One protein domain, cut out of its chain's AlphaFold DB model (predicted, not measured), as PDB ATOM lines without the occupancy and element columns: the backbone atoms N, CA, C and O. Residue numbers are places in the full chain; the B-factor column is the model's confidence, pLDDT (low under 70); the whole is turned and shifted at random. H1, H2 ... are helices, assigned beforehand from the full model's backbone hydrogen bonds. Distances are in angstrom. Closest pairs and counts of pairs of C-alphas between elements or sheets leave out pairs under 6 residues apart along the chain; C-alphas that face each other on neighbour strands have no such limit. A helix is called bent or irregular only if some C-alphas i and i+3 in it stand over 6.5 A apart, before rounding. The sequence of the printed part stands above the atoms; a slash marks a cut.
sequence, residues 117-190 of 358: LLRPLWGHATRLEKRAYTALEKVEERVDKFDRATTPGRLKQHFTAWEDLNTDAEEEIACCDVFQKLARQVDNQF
ATOM      1  N   LEU A 117     461.275 291.846 358.657       94.31
ATOM      2  CA  LEU A 117     460.954 293.249 358.445       94.31
ATOM      3  C   LEU A 117     461.349 294.109 359.656       94.31
ATOM      4  O   LEU A 117     461.959 295.170 359.484       94.31
ATOM      5  N   LEU A 118     461.014 293.678 360.876       94.81
ATOM      6  CA  LEU A 118     461.203 294.476 362.092       94.81
ATOM      7  C   LEU A 118     462.673 294.620 362.498       94.81
ATOM      8  O   LEU A 118     463.102 295.705 362.899       94.81
ATOM      9  N   ARG A 119     463.477 293.571 362.345       93.50
ATOM     10  CA  ARG A 119     464.904 293.545 362.678       93.50
ATOM     11  C   ARG A 119     465.713 294.609 361.922       93.50
ATOM     12  O   ARG A 119     466.387 295.412 362.580       93.50
ATOM     13  N   PRO A 120     465.671 294.713 360.574       95.00
ATOM     14  CA  PRO A 120     466.375 295.784 359.867       95.00
ATOM     15  C   PRO A 120     465.781 297.174 360.141       95.00
ATOM     16  O   PRO A 120     466.539 298.148 360.170       95.00
ATOM     17  N   LEU A 121     464.466 297.272 360.364       97.00
ATOM     18  CA  LEU A 121     463.778 298.519 360.699       97.00
ATOM     19  C   LEU A 121     464.299 299.098 362.025       97.00
ATOM     20  O   LEU A 121     464.838 300.207 362.054       97.00
ATOM     21  N   TRP A 122     464.229 298.327 363.111       96.12
ATOM     22  CA  TRP A 122     464.708 298.752 364.427       96.12
ATOM     23  C   TRP A 122     466.230 298.882 364.482       96.12
ATOM     24  O   TRP A 122     466.743 299.840 365.061       96.12
ATOM     25  N   GLY A 123     466.967 298.015 363.781       96.62
ATOM     26  CA  GLY A 123     468.416 298.159 363.630       96.62
ATOM     27  C   GLY A 123     468.827 299.468 362.943       96.62
ATOM     28  O   GLY A 123     469.909 300.001 363.212       96.62
ATOM     29  N   HIS A 124     467.980 300.019 362.066       97.69
ATOM     30  CA  HIS A 124     468.184 301.353 361.510       97.69
ATOM     31  C   HIS A 124     467.785 302.462 362.490       97.69
ATOM     32  O   HIS A 124     468.558 303.406 362.647       97.69
ATOM     33  N   ALA A 125     466.664 302.324 363.206       97.00
ATOM     34  CA  ALA A 125     466.244 303.285 364.230       97.00
ATOM     35  C   ALA A 125     467.337 303.503 365.294       97.00
ATOM     36  O   ALA A 125     467.737 304.638 365.541       97.00
ATOM     37  N   THR A 126     467.919 302.423 365.827       96.94
ATOM     38  CA  THR A 126     469.041 302.496 366.779       96.94
ATOM     39  C   THR A 126     470.278 303.175 366.180       96.94
ATOM     40  O   THR A 126     471.061 303.807 366.886       96.94
ATOM     41  N   ARG A 127     470.502 303.048 364.867       97.81
ATOM     42  CA  ARG A 127     471.629 303.711 364.195       97.81
ATOM     43  C   ARG A 127     471.417 305.216 364.088       97.81
ATOM     44  O   ARG A 127     472.377 305.955 364.283       97.81
ATOM     45  N   LEU A 128     470.200 305.655 363.771       97.94
ATOM     46  CA  LEU A 128     469.844 307.076 363.738       97.94
ATOM     47  C   LEU A 128     469.924 307.694 365.134       97.94
ATOM     48  O   LEU A 128     470.522 308.749 365.294       97.94
ATOM     49  N   GLU A 129     469.445 306.983 366.152       98.12
ATOM     50  CA  GLU A 129     469.569 307.410 367.547       98.12
ATOM     51  C   GLU A 129     471.037 307.607 367.955       98.12
ATOM     52  O   GLU A 129     471.410 308.654 368.481       98.12
ATOM     53  N   LYS A 130     471.912 306.644 367.633       98.44
ATOM     54  CA  LYS A 130     473.358 306.788 367.874       98.44
ATOM     55  C   LYS A 130     473.958 307.991 367.145       98.44
ATOM     56  O   LYS A 130     474.812 308.660 367.715       98.44
ATOM     57  N   ARG A 131     473.528 308.279 365.910       98.31
ATOM     58  CA  ARG A 131     473.981 309.466 365.162       98.31
ATOM     59  C   ARG A 131     473.560 310.759 365.855       98.31
ATOM     60  O   ARG A 131     474.416 311.619 366.039       98.31
ATOM     61  N   ALA A 132     472.305 310.855 366.291       98.50
ATOM     62  CA  ALA A 132     471.795 312.008 367.027       98.50
ATOM     63  C   ALA A 132     472.592 312.251 368.320       98.50
ATOM     64  O   ALA A 132     473.057 313.365 368.556       98.50
ATOM     65  N   TYR A 133     472.853 311.201 369.107       98.62
ATOM     66  CA  TYR A 133     473.695 311.317 370.303       98.62
ATOM     67  C   TYR A 133     475.132 311.737 369.980       98.62
ATOM     68  O   TYR A 133     475.649 312.660 370.600       98.62
ATOM     69  N   THR A 134     475.769 311.133 368.974       98.56
ATOM     70  CA  THR A 134     477.120 311.536 368.552       98.56
ATOM     71  C   THR A 134     477.167 312.985 368.048       98.56
ATOM     72  O   THR A 134     478.179 313.662 368.226       98.56
ATOM     73  N   ALA A 135     476.109 313.486 367.407       98.44
ATOM     74  CA  ALA A 135     476.031 314.884 366.990       98.44
ATOM     75  C   ALA A 135     475.924 315.824 368.204       98.44
ATOM     76  O   ALA A 135     476.684 316.790 368.291       98.44
ATOM     77  N   LEU A 136     475.085 315.486 369.190       98.50
ATOM     78  CA  LEU A 136     474.986 316.214 370.462       98.50
ATOM     79  C   LEU A 136     476.313 316.237 371.233       98.50
ATOM     80  O   LEU A 136     476.744 317.300 371.675       98.50
ATOM     81  N   GLU A 137     477.017 315.107 371.324       98.56
ATOM     82  CA  GLU A 137     478.338 315.034 371.967       98.56
ATOM     83  C   GLU A 137     479.342 316.004 371.319       98.56
ATOM     84  O   GLU A 137     480.090 316.696 372.012       98.56
ATOM     85  N   LYS A 138     479.338 316.134 369.983       98.38
ATOM     86  CA  LYS A 138     480.199 317.106 369.284       98.38
ATOM     87  C   LYS A 138     479.840 318.553 369.625       98.38
ATOM     88  O   LYS A 138     480.748 319.392 369.688       98.38
ATOM     89  N   VAL A 139     478.552 318.856 369.806       98.31
ATOM     90  CA  VAL A 139     478.076 320.178 370.243       98.31
ATOM     91  C   VAL A 139     478.602 320.469 371.648       98.31
ATOM     92  O   VAL A 139     479.232 321.508 371.851       98.31
ATOM     93  N   GLU A 140     478.441 319.535 372.586       98.06
ATOM     94  CA  GLU A 140     478.931 319.669 373.965       98.06
ATOM     95  C   GLU A 140     480.455 319.845 374.018       98.06
ATOM     96  O   GLU A 140     480.956 320.799 374.618       98.06
ATOM     97  N   GLU A 141     481.217 319.022 373.290       97.75
ATOM     98  CA  GLU A 141     482.669 319.189 373.174       97.75
ATOM     99  C   GLU A 141     483.067 320.570 372.635       97.75
ATOM    100  O   GLU A 141     484.160 321.083 372.924       97.75
ATOM    101  N   ARG A 142     482.237 321.155 371.764       97.50
ATOM    102  CA  ARG A 142     482.496 322.472 371.188       97.50
ATOM    103  C   ARG A 142     482.224 323.584 372.192       97.50
ATOM    104  O   ARG A 142     483.031 324.516 372.230       97.50
ATOM    105  N   VAL A 143     481.169 323.466 372.999       97.19
ATOM    106  CA  VAL A 143     480.875 324.373 374.124       97.19
ATOM    107  C   VAL A 143     482.054 324.385 375.099       97.19
ATOM    108  O   VAL A 143     482.619 325.441 375.376       97.19
ATOM    109  N   ASP A 144     482.551 323.208 375.472       97.12
ATOM    110  CA  ASP A 144     483.731 323.048 376.327       97.12
ATOM    111  C   ASP A 144     484.978 323.769 375.786       97.12
ATOM    112  O   ASP A 144     485.757 324.382 376.525       97.12
ATOM    113  N   LYS A 145     485.204 323.688 374.469       95.62
ATOM    114  CA  LYS A 145     486.322 324.369 373.795       95.62
ATOM    115  C   LYS A 145     486.113 325.884 373.737       95.62
ATOM    116  O   LYS A 145     487.098 326.617 373.834       95.62
ATOM    117  N   PHE A 146     484.871 326.341 373.578       95.19
ATOM    118  CA  PHE A 146     484.516 327.758 373.610       95.19
ATOM    119  C   PHE A 146     484.806 328.365 374.989       95.19
ATOM    120  O   PHE A 146     485.528 329.357 375.064       95.19
ATOM    121  N   ASP A 147     484.371 327.715 376.071       95.31
ATOM    122  CA  ASP A 147     484.554 328.196 377.449       95.31
ATOM    123  C   ASP A 147     486.028 328.296 377.867       95.31
ATOM    124  O   ASP A 147     486.425 329.165 378.646       95.31
ATOM    125  N   ARG A 148     486.880 327.426 377.313       95.69
ATOM    126  CA  ARG A 148     488.333 327.442 377.558       95.69
ATOM    127  C   ARG A 148     489.081 328.465 376.696       95.69
ATOM    128  O   ARG A 148     490.271 328.700 376.924       95.69
ATOM    129  N   ALA A 149     488.445 329.054 375.684       94.62
ATOM    130  CA  ALA A 149     489.095 329.990 374.777       94.62
ATOM    131  C   ALA A 149     489.116 331.415 375.355       94.62
ATOM    132  O   ALA A 149     488.100 331.980 375.730       94.62
ATOM    133  N   THR A 150     490.289 332.050 375.357       94.81
ATOM    134  CA  THR A 150     490.474 333.396 375.938       94.81
ATOM    135  C   THR A 150     490.719 334.489 374.901       94.81
ATOM    136  O   THR A 150     490.808 335.667 375.238       94.81
ATOM    137  N   THR A 151     490.845 334.120 373.624       96.75
ATOM    138  CA  THR A 151     491.152 335.069 372.543       96.75
ATOM    139  C   THR A 151     489.927 335.298 371.658       96.75
ATOM    140  O   THR A 151     489.297 334.311 371.268       96.75
ATOM    141  N   PRO A 152     489.630 336.548 371.246       95.00
ATOM    142  CA  PRO A 152     488.461 336.854 370.416       95.00
ATOM    143  C   PRO A 152     488.395 336.055 369.107       95.00
ATOM    144  O   PRO A 152     487.322 335.629 368.694       95.00
ATOM    145  N   GLY A 153     489.547 335.806 368.469       95.62
ATOM    146  CA  GLY A 153     489.615 335.019 367.234       95.62
ATOM    147  C   GLY A 153     489.192 333.560 367.428       95.62
ATOM    148  O   GLY A 153     488.399 333.048 366.643       95.62
ATOM    149  N   ARG A 154     489.663 332.910 368.503       93.94
ATOM    150  CA  ARG A 154     489.258 331.533 368.833       93.94
ATOM    151  C   ARG A 154     487.803 331.462 369.279       93.94
ATOM    152  O   ARG A 154     487.111 330.551 368.851       93.94
ATOM    153  N   LEU A 155     487.328 332.427 370.069       95.06
ATOM    154  CA  LEU A 155     485.918 332.498 370.470       95.06
ATOM    155  C   LEU A 155     485.002 332.569 369.245       95.06
ATOM    156  O   LEU A 155     484.101 331.749 369.115       95.06
ATOM    157  N   LYS A 156     485.292 333.468 368.294       96.38
ATOM    158  CA  LYS A 156     484.529 333.559 367.040       96.38
ATOM    159  C   LYS A 156     484.560 332.246 366.249       96.38
ATOM    160  O   LYS A 156     483.525 331.804 365.774       96.38
ATOM    161  N   GLN A 157     485.728 331.612 366.133       96.56
ATOM    162  CA  GLN A 157     485.866 330.329 365.438       96.56
ATOM    163  C   GLN A 157     485.056 329.210 366.111       96.56
ATOM    164  O   GLN A 157     484.400 328.432 365.424       96.56
ATOM    165  N   HIS A 158     485.125 329.096 367.441       96.56
ATOM    166  CA  HIS A 158     484.381 328.083 368.184       96.56
ATOM    167  C   HIS A 158     482.874 328.325 368.115       96.56
ATOM    168  O   HIS A 158     482.151 327.348 367.990       96.56
ATOM    169  N   PHE A 159     482.434 329.587 368.127       96.00
ATOM    170  CA  PHE A 159     481.029 329.953 367.963       96.00
ATOM    171  C   PHE A 159     480.486 329.540 366.592       96.00
ATOM    172  O   PHE A 159     479.522 328.795 366.538       96.00
ATOM    173  N   THR A 160     481.154 329.910 365.493       96.75
ATOM    174  CA  THR A 160     480.709 329.501 364.147       96.75
ATOM    175  C   THR A 160     480.681 327.979 363.993       96.75
ATOM    176  O   THR A 160     479.709 327.424 363.504       96.75
ATOM    177  N   ALA A 161     481.712 327.279 364.478       97.38
ATOM    178  CA  ALA A 161     481.716 325.817 364.443       97.38
ATOM    179  C   ALA A 161     480.633 325.193 365.341       97.38
ATOM    180  O   ALA A 161     480.210 324.073 365.082       97.38
ATOM    181  N   TRP A 162     480.239 325.867 366.424       97.94
ATOM    182  CA  TRP A 162     479.133 325.434 367.273       97.94
ATOM    183  C   TRP A 162     477.795 325.604 366.554       97.94
ATOM    184  O   TRP A 162     477.000 324.679 366.612       97.94
ATOM    185  N   GLU A 163     477.574 326.715 365.844       98.19
ATOM    186  CA  GLU A 163     476.355 326.931 365.049       98.19
ATOM    187  C   GLU A 163     476.172 325.810 364.016       98.19
ATOM    188  O   GLU A 163     475.127 325.164 364.004       98.19
ATOM    189  N   ASP A 164     477.219 325.507 363.237       97.94
ATOM    190  CA  ASP A 164     477.184 324.431 362.236       97.94
ATOM    191  C   ASP A 164     476.884 323.058 362.875       97.94
ATOM    192  O   ASP A 164     476.064 322.294 362.372       97.94
ATOM    193  N   LEU A 165     477.537 322.742 364.003       98.31
ATOM    194  CA  LEU A 165     477.328 321.476 364.721       98.31
ATOM    195  C   LEU A 165     475.948 321.396 365.382       98.31
ATOM    196  O   LEU A 165     475.392 320.308 365.481       98.31
ATOM    197  N   ASN A 166     475.409 322.519 365.856       98.25
ATOM    198  CA  ASN A 166     474.082 322.565 366.457       98.25
ATOM    199  C   ASN A 166     473.007 322.316 365.396       98.25
ATOM    200  O   ASN A 166     472.092 321.540 365.644       98.25
ATOM    201  N   THR A 167     473.149 322.905 364.204       98.31
ATOM    202  CA  THR A 167     472.265 322.608 363.070       98.31
ATOM    203  C   THR A 167     472.345 321.133 362.662       98.31
ATOM    204  O   THR A 167     471.306 320.494 362.544       98.31
ATOM    205  N   ASP A 168     473.549 320.560 362.536       98.19
ATOM    206  CA  ASP A 168     473.736 319.122 362.254       98.19
ATOM    207  C   ASP A 168     473.056 318.236 363.318       98.19
ATOM    208  O   ASP A 168     472.343 317.288 362.995       98.19
ATOM    209  N   ALA A 169     473.206 318.572 364.605       98.50
ATOM    210  CA  ALA A 169     472.555 317.839 365.689       98.50
ATOM    211  C   ALA A 169     471.022 317.933 365.634       98.50
ATOM    212  O   ALA A 169     470.347 316.921 365.817       98.50
ATOM    213  N   GLU A 170     470.465 319.115 365.358       98.50
ATOM    214  CA  GLU A 170     469.021 319.304 365.183       98.50
ATOM    215  C   GLU A 170     468.475 318.474 364.009       98.50
ATOM    216  O   GLU A 170     467.422 317.845 364.141       98.50
ATOM    217  N   GLU A 171     469.199 318.413 362.889       98.12
ATOM    218  CA  GLU A 171     468.832 317.605 361.720       98.12
ATOM    219  C   GLU A 171     468.856 316.097 362.024       98.12
ATOM    220  O   GLU A 171     467.909 315.377 361.687       98.12
ATOM    221  N   GLU A 172     469.894 315.607 362.706       98.12
ATOM    222  CA  GLU A 172     470.010 314.196 363.100       98.12
ATOM    223  C   GLU A 172     468.927 313.786 364.112       98.12
ATOM    224  O   GLU A 172     468.337 312.707 363.986       98.12
ATOM    225  N   ILE A 173     468.608 314.653 365.082       98.38
ATOM    226  CA  ILE A 173     467.505 314.439 366.034       98.38
ATOM    227  C   ILE A 173     466.171 314.382 365.294       98.38
ATOM    228  O   ILE A 173     465.401 313.442 365.495       98.38
ATOM    229  N   ALA A 174     465.906 315.338 364.400       98.00
ATOM    230  CA  ALA A 174     464.668 315.365 363.631       98.00
ATOM    231  C   ALA A 174     464.507 314.101 362.772       98.00
ATOM    232  O   ALA A 174     463.428 313.504 362.743       98.00
ATOM    233  N   CYS A 175     465.579 313.648 362.115       96.50
ATOM    234  CA  CYS A 175     465.580 312.403 361.349       96.50
ATOM    235  C   CYS A 175     465.276 311.189 362.242       96.50
ATOM    236  O   CYS A 175     464.414 310.369 361.907       96.50
ATOM    237  N   CYS A 176     465.938 311.099 363.399       97.81
ATOM    238  CA  CYS A 176     465.710 310.045 364.381       97.81
ATOM    239  C   CYS A 176     464.251 310.022 364.865       97.81
ATOM    240  O   CYS A 176     463.606 308.976 364.796       97.81
ATOM    241  N   ASP A 177     463.698 311.160 365.283       97.50
ATOM    242  CA  ASP A 177     462.329 311.269 365.799       97.50
ATOM    243  C   ASP A 177     461.277 310.857 364.769       97.50
ATOM    244  O   ASP A 177     460.318 310.141 365.081       97.50
ATOM    245  N   VAL A 178     461.441 311.318 363.526       97.12
ATOM    246  CA  VAL A 178     460.527 310.984 362.432       97.12
ATOM    247  C   VAL A 178     460.590 309.485 362.136       97.12
ATOM    248  O   VAL A 178     459.546 308.833 362.051       97.12
ATOM    249  N   PHE A 179     461.791 308.912 362.044       97.44
ATOM    250  CA  PHE A 179     461.943 307.489 361.762       97.44
ATOM    251  C   PHE A 179     461.467 306.602 362.920       97.44
ATOM    252  O   PHE A 179     460.833 305.580 362.682       97.44
ATOM    253  N   GLN A 180     461.698 306.987 364.180       95.62
ATOM    254  CA  GLN A 180     461.190 306.248 365.341       95.62
ATOM    255  C   GLN A 180     459.658 306.188 365.359       95.62
ATOM    256  O   GLN A 180     459.085 305.144 365.678       95.62
ATOM    257  N   LYS A 181     458.977 307.284 364.998       95.38
ATOM    258  CA  LYS A 181     457.510 307.296 364.867       95.38
ATOM    259  C   LYS A 181     457.043 306.320 363.793       95.38
ATOM    260  O   LYS A 181     456.127 305.545 364.059       95.38
ATOM    261  N   LEU A 182     457.700 306.307 362.634       97.19
ATOM    262  CA  LEU A 182     457.420 305.333 361.580       97.19
ATOM    263  C   LEU A 182     457.655 303.898 362.056       97.19
ATOM    264  O   LEU A 182     456.796 303.043 361.858       97.19
ATOM    265  N   ALA A 183     458.790 303.636 362.706       96.44
ATOM    266  CA  ALA A 183     459.131 302.297 363.168       96.44
ATOM    267  C   ALA A 183     458.058 301.764 364.125       96.44
ATOM    268  O   ALA A 183     457.593 300.641 363.965       96.44
ATOM    269  N   ARG A 184     457.572 302.611 365.042       94.19
ATOM    270  CA  ARG A 184     456.442 302.281 365.923       94.19
ATOM    271  C   ARG A 184     455.138 302.062 365.165       94.19
ATOM    272  O   ARG A 184     454.387 301.165 365.529       94.19
ATOM    273  N   GLN A 185     454.840 302.861 364.140       96.12
ATOM    274  CA  GLN A 185     453.627 302.686 363.335       96.12
ATOM    275  C   GLN A 185     453.607 301.335 362.616       96.12
ATOM    276  O   GLN A 185     452.577 300.664 362.657       96.12
ATOM    277  N   VAL A 186     454.732 300.933 362.017       97.25
ATOM    278  CA  VAL A 186     454.909 299.604 361.410       97.25
ATOM    279  C   VAL A 186     454.784 298.522 362.478       97.25
ATOM    280  O   VAL A 186     453.969 297.619 362.350       97.25
ATOM    281  N   ASP A 187     455.528 298.656 363.572       95.44
ATOM    282  CA  ASP A 187     455.582 297.662 364.642       95.44
ATOM    283  C   ASP A 187     454.227 297.437 365.340       95.44
ATOM    284  O   ASP A 187     453.889 296.334 365.773       95.44
ATOM    285  N   ASN A 188     453.409 298.487 365.426       94.00
ATOM    286  CA  ASN A 188     452.053 298.390 365.947       94.00
ATOM    287  C   ASN A 188     451.136 297.579 365.026       94.00
ATOM    288  O   ASN A 188     450.216 296.949 365.545       94.00
ATOM    289  N   GLN A 189     451.369 297.552 363.702       96.25
ATOM    290  CA  GLN A 189     450.553 296.753 362.769       96.25
ATOM    291  C   GLN A 189     450.535 295.273 363.121       96.25
ATOM    292  O   GLN A 189     449.538 294.609 362.876       96.25
ATOM    293  N   PHE A 190     451.578 294.794 363.786       94.88
ATOM    294  CA  PHE A 190     451.707 293.392 364.125       94.88
ATOM    295  C   PHE A 190     451.136 292.989 365.483       94.88
ATOM    296  O   PHE A 190     451.291 291.834 365.877       94.88
TER     297      PHE A 190
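What this domain is: This is residues 117 to 190 of the 358 residues of an uncharacterized protein of Candidatus Lokiarchaeota archaeon (UniProt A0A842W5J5). The model is a long helical hairpin, a thin rod in which H1 runs out, the chain turns back at residues 148 to 151, and H2 returns side by side with it over nearly the whole length. The printed part has 74 residues with two named helices, H1 then H2, and no named strand; the class is all helix. It is only just loose, close to extended, with a radius of gyration of the C-alphas of 16.8 A and spans of 58 by 14 by 13 A.

Where its parts are: H1, residues 117 to 147, begins at C-alpha 117 (460.954, 293.249, 358.445) and measures 46.3 A. It is neither bent nor irregular, but only just: C-alphas 117 and 120 are 6.2 A apart. H2, residues 152 to 189, measures 55.7 A and ends at C-alpha 189 (450.553, 296.753, 362.769).

How they stand to each other: H1 and H2 form a helical hairpin and touch, the closest C-alphas being those of Ala 135 and Ala 169, 4.7 A apart. They run opposite ways at a shallow tilt of 19 degrees. Every O i to N i+4 pair is within hydrogen-bond range in H2, and 26 of 27 in H1.

The domain as a whole: The two C-alphas farthest apart, those of Thr 151 and Phe 190, are separated by 58.0 A. The link from H1 to H2 is tight, and the printed part has no cut. No printed residue is under 70 in pLDDT.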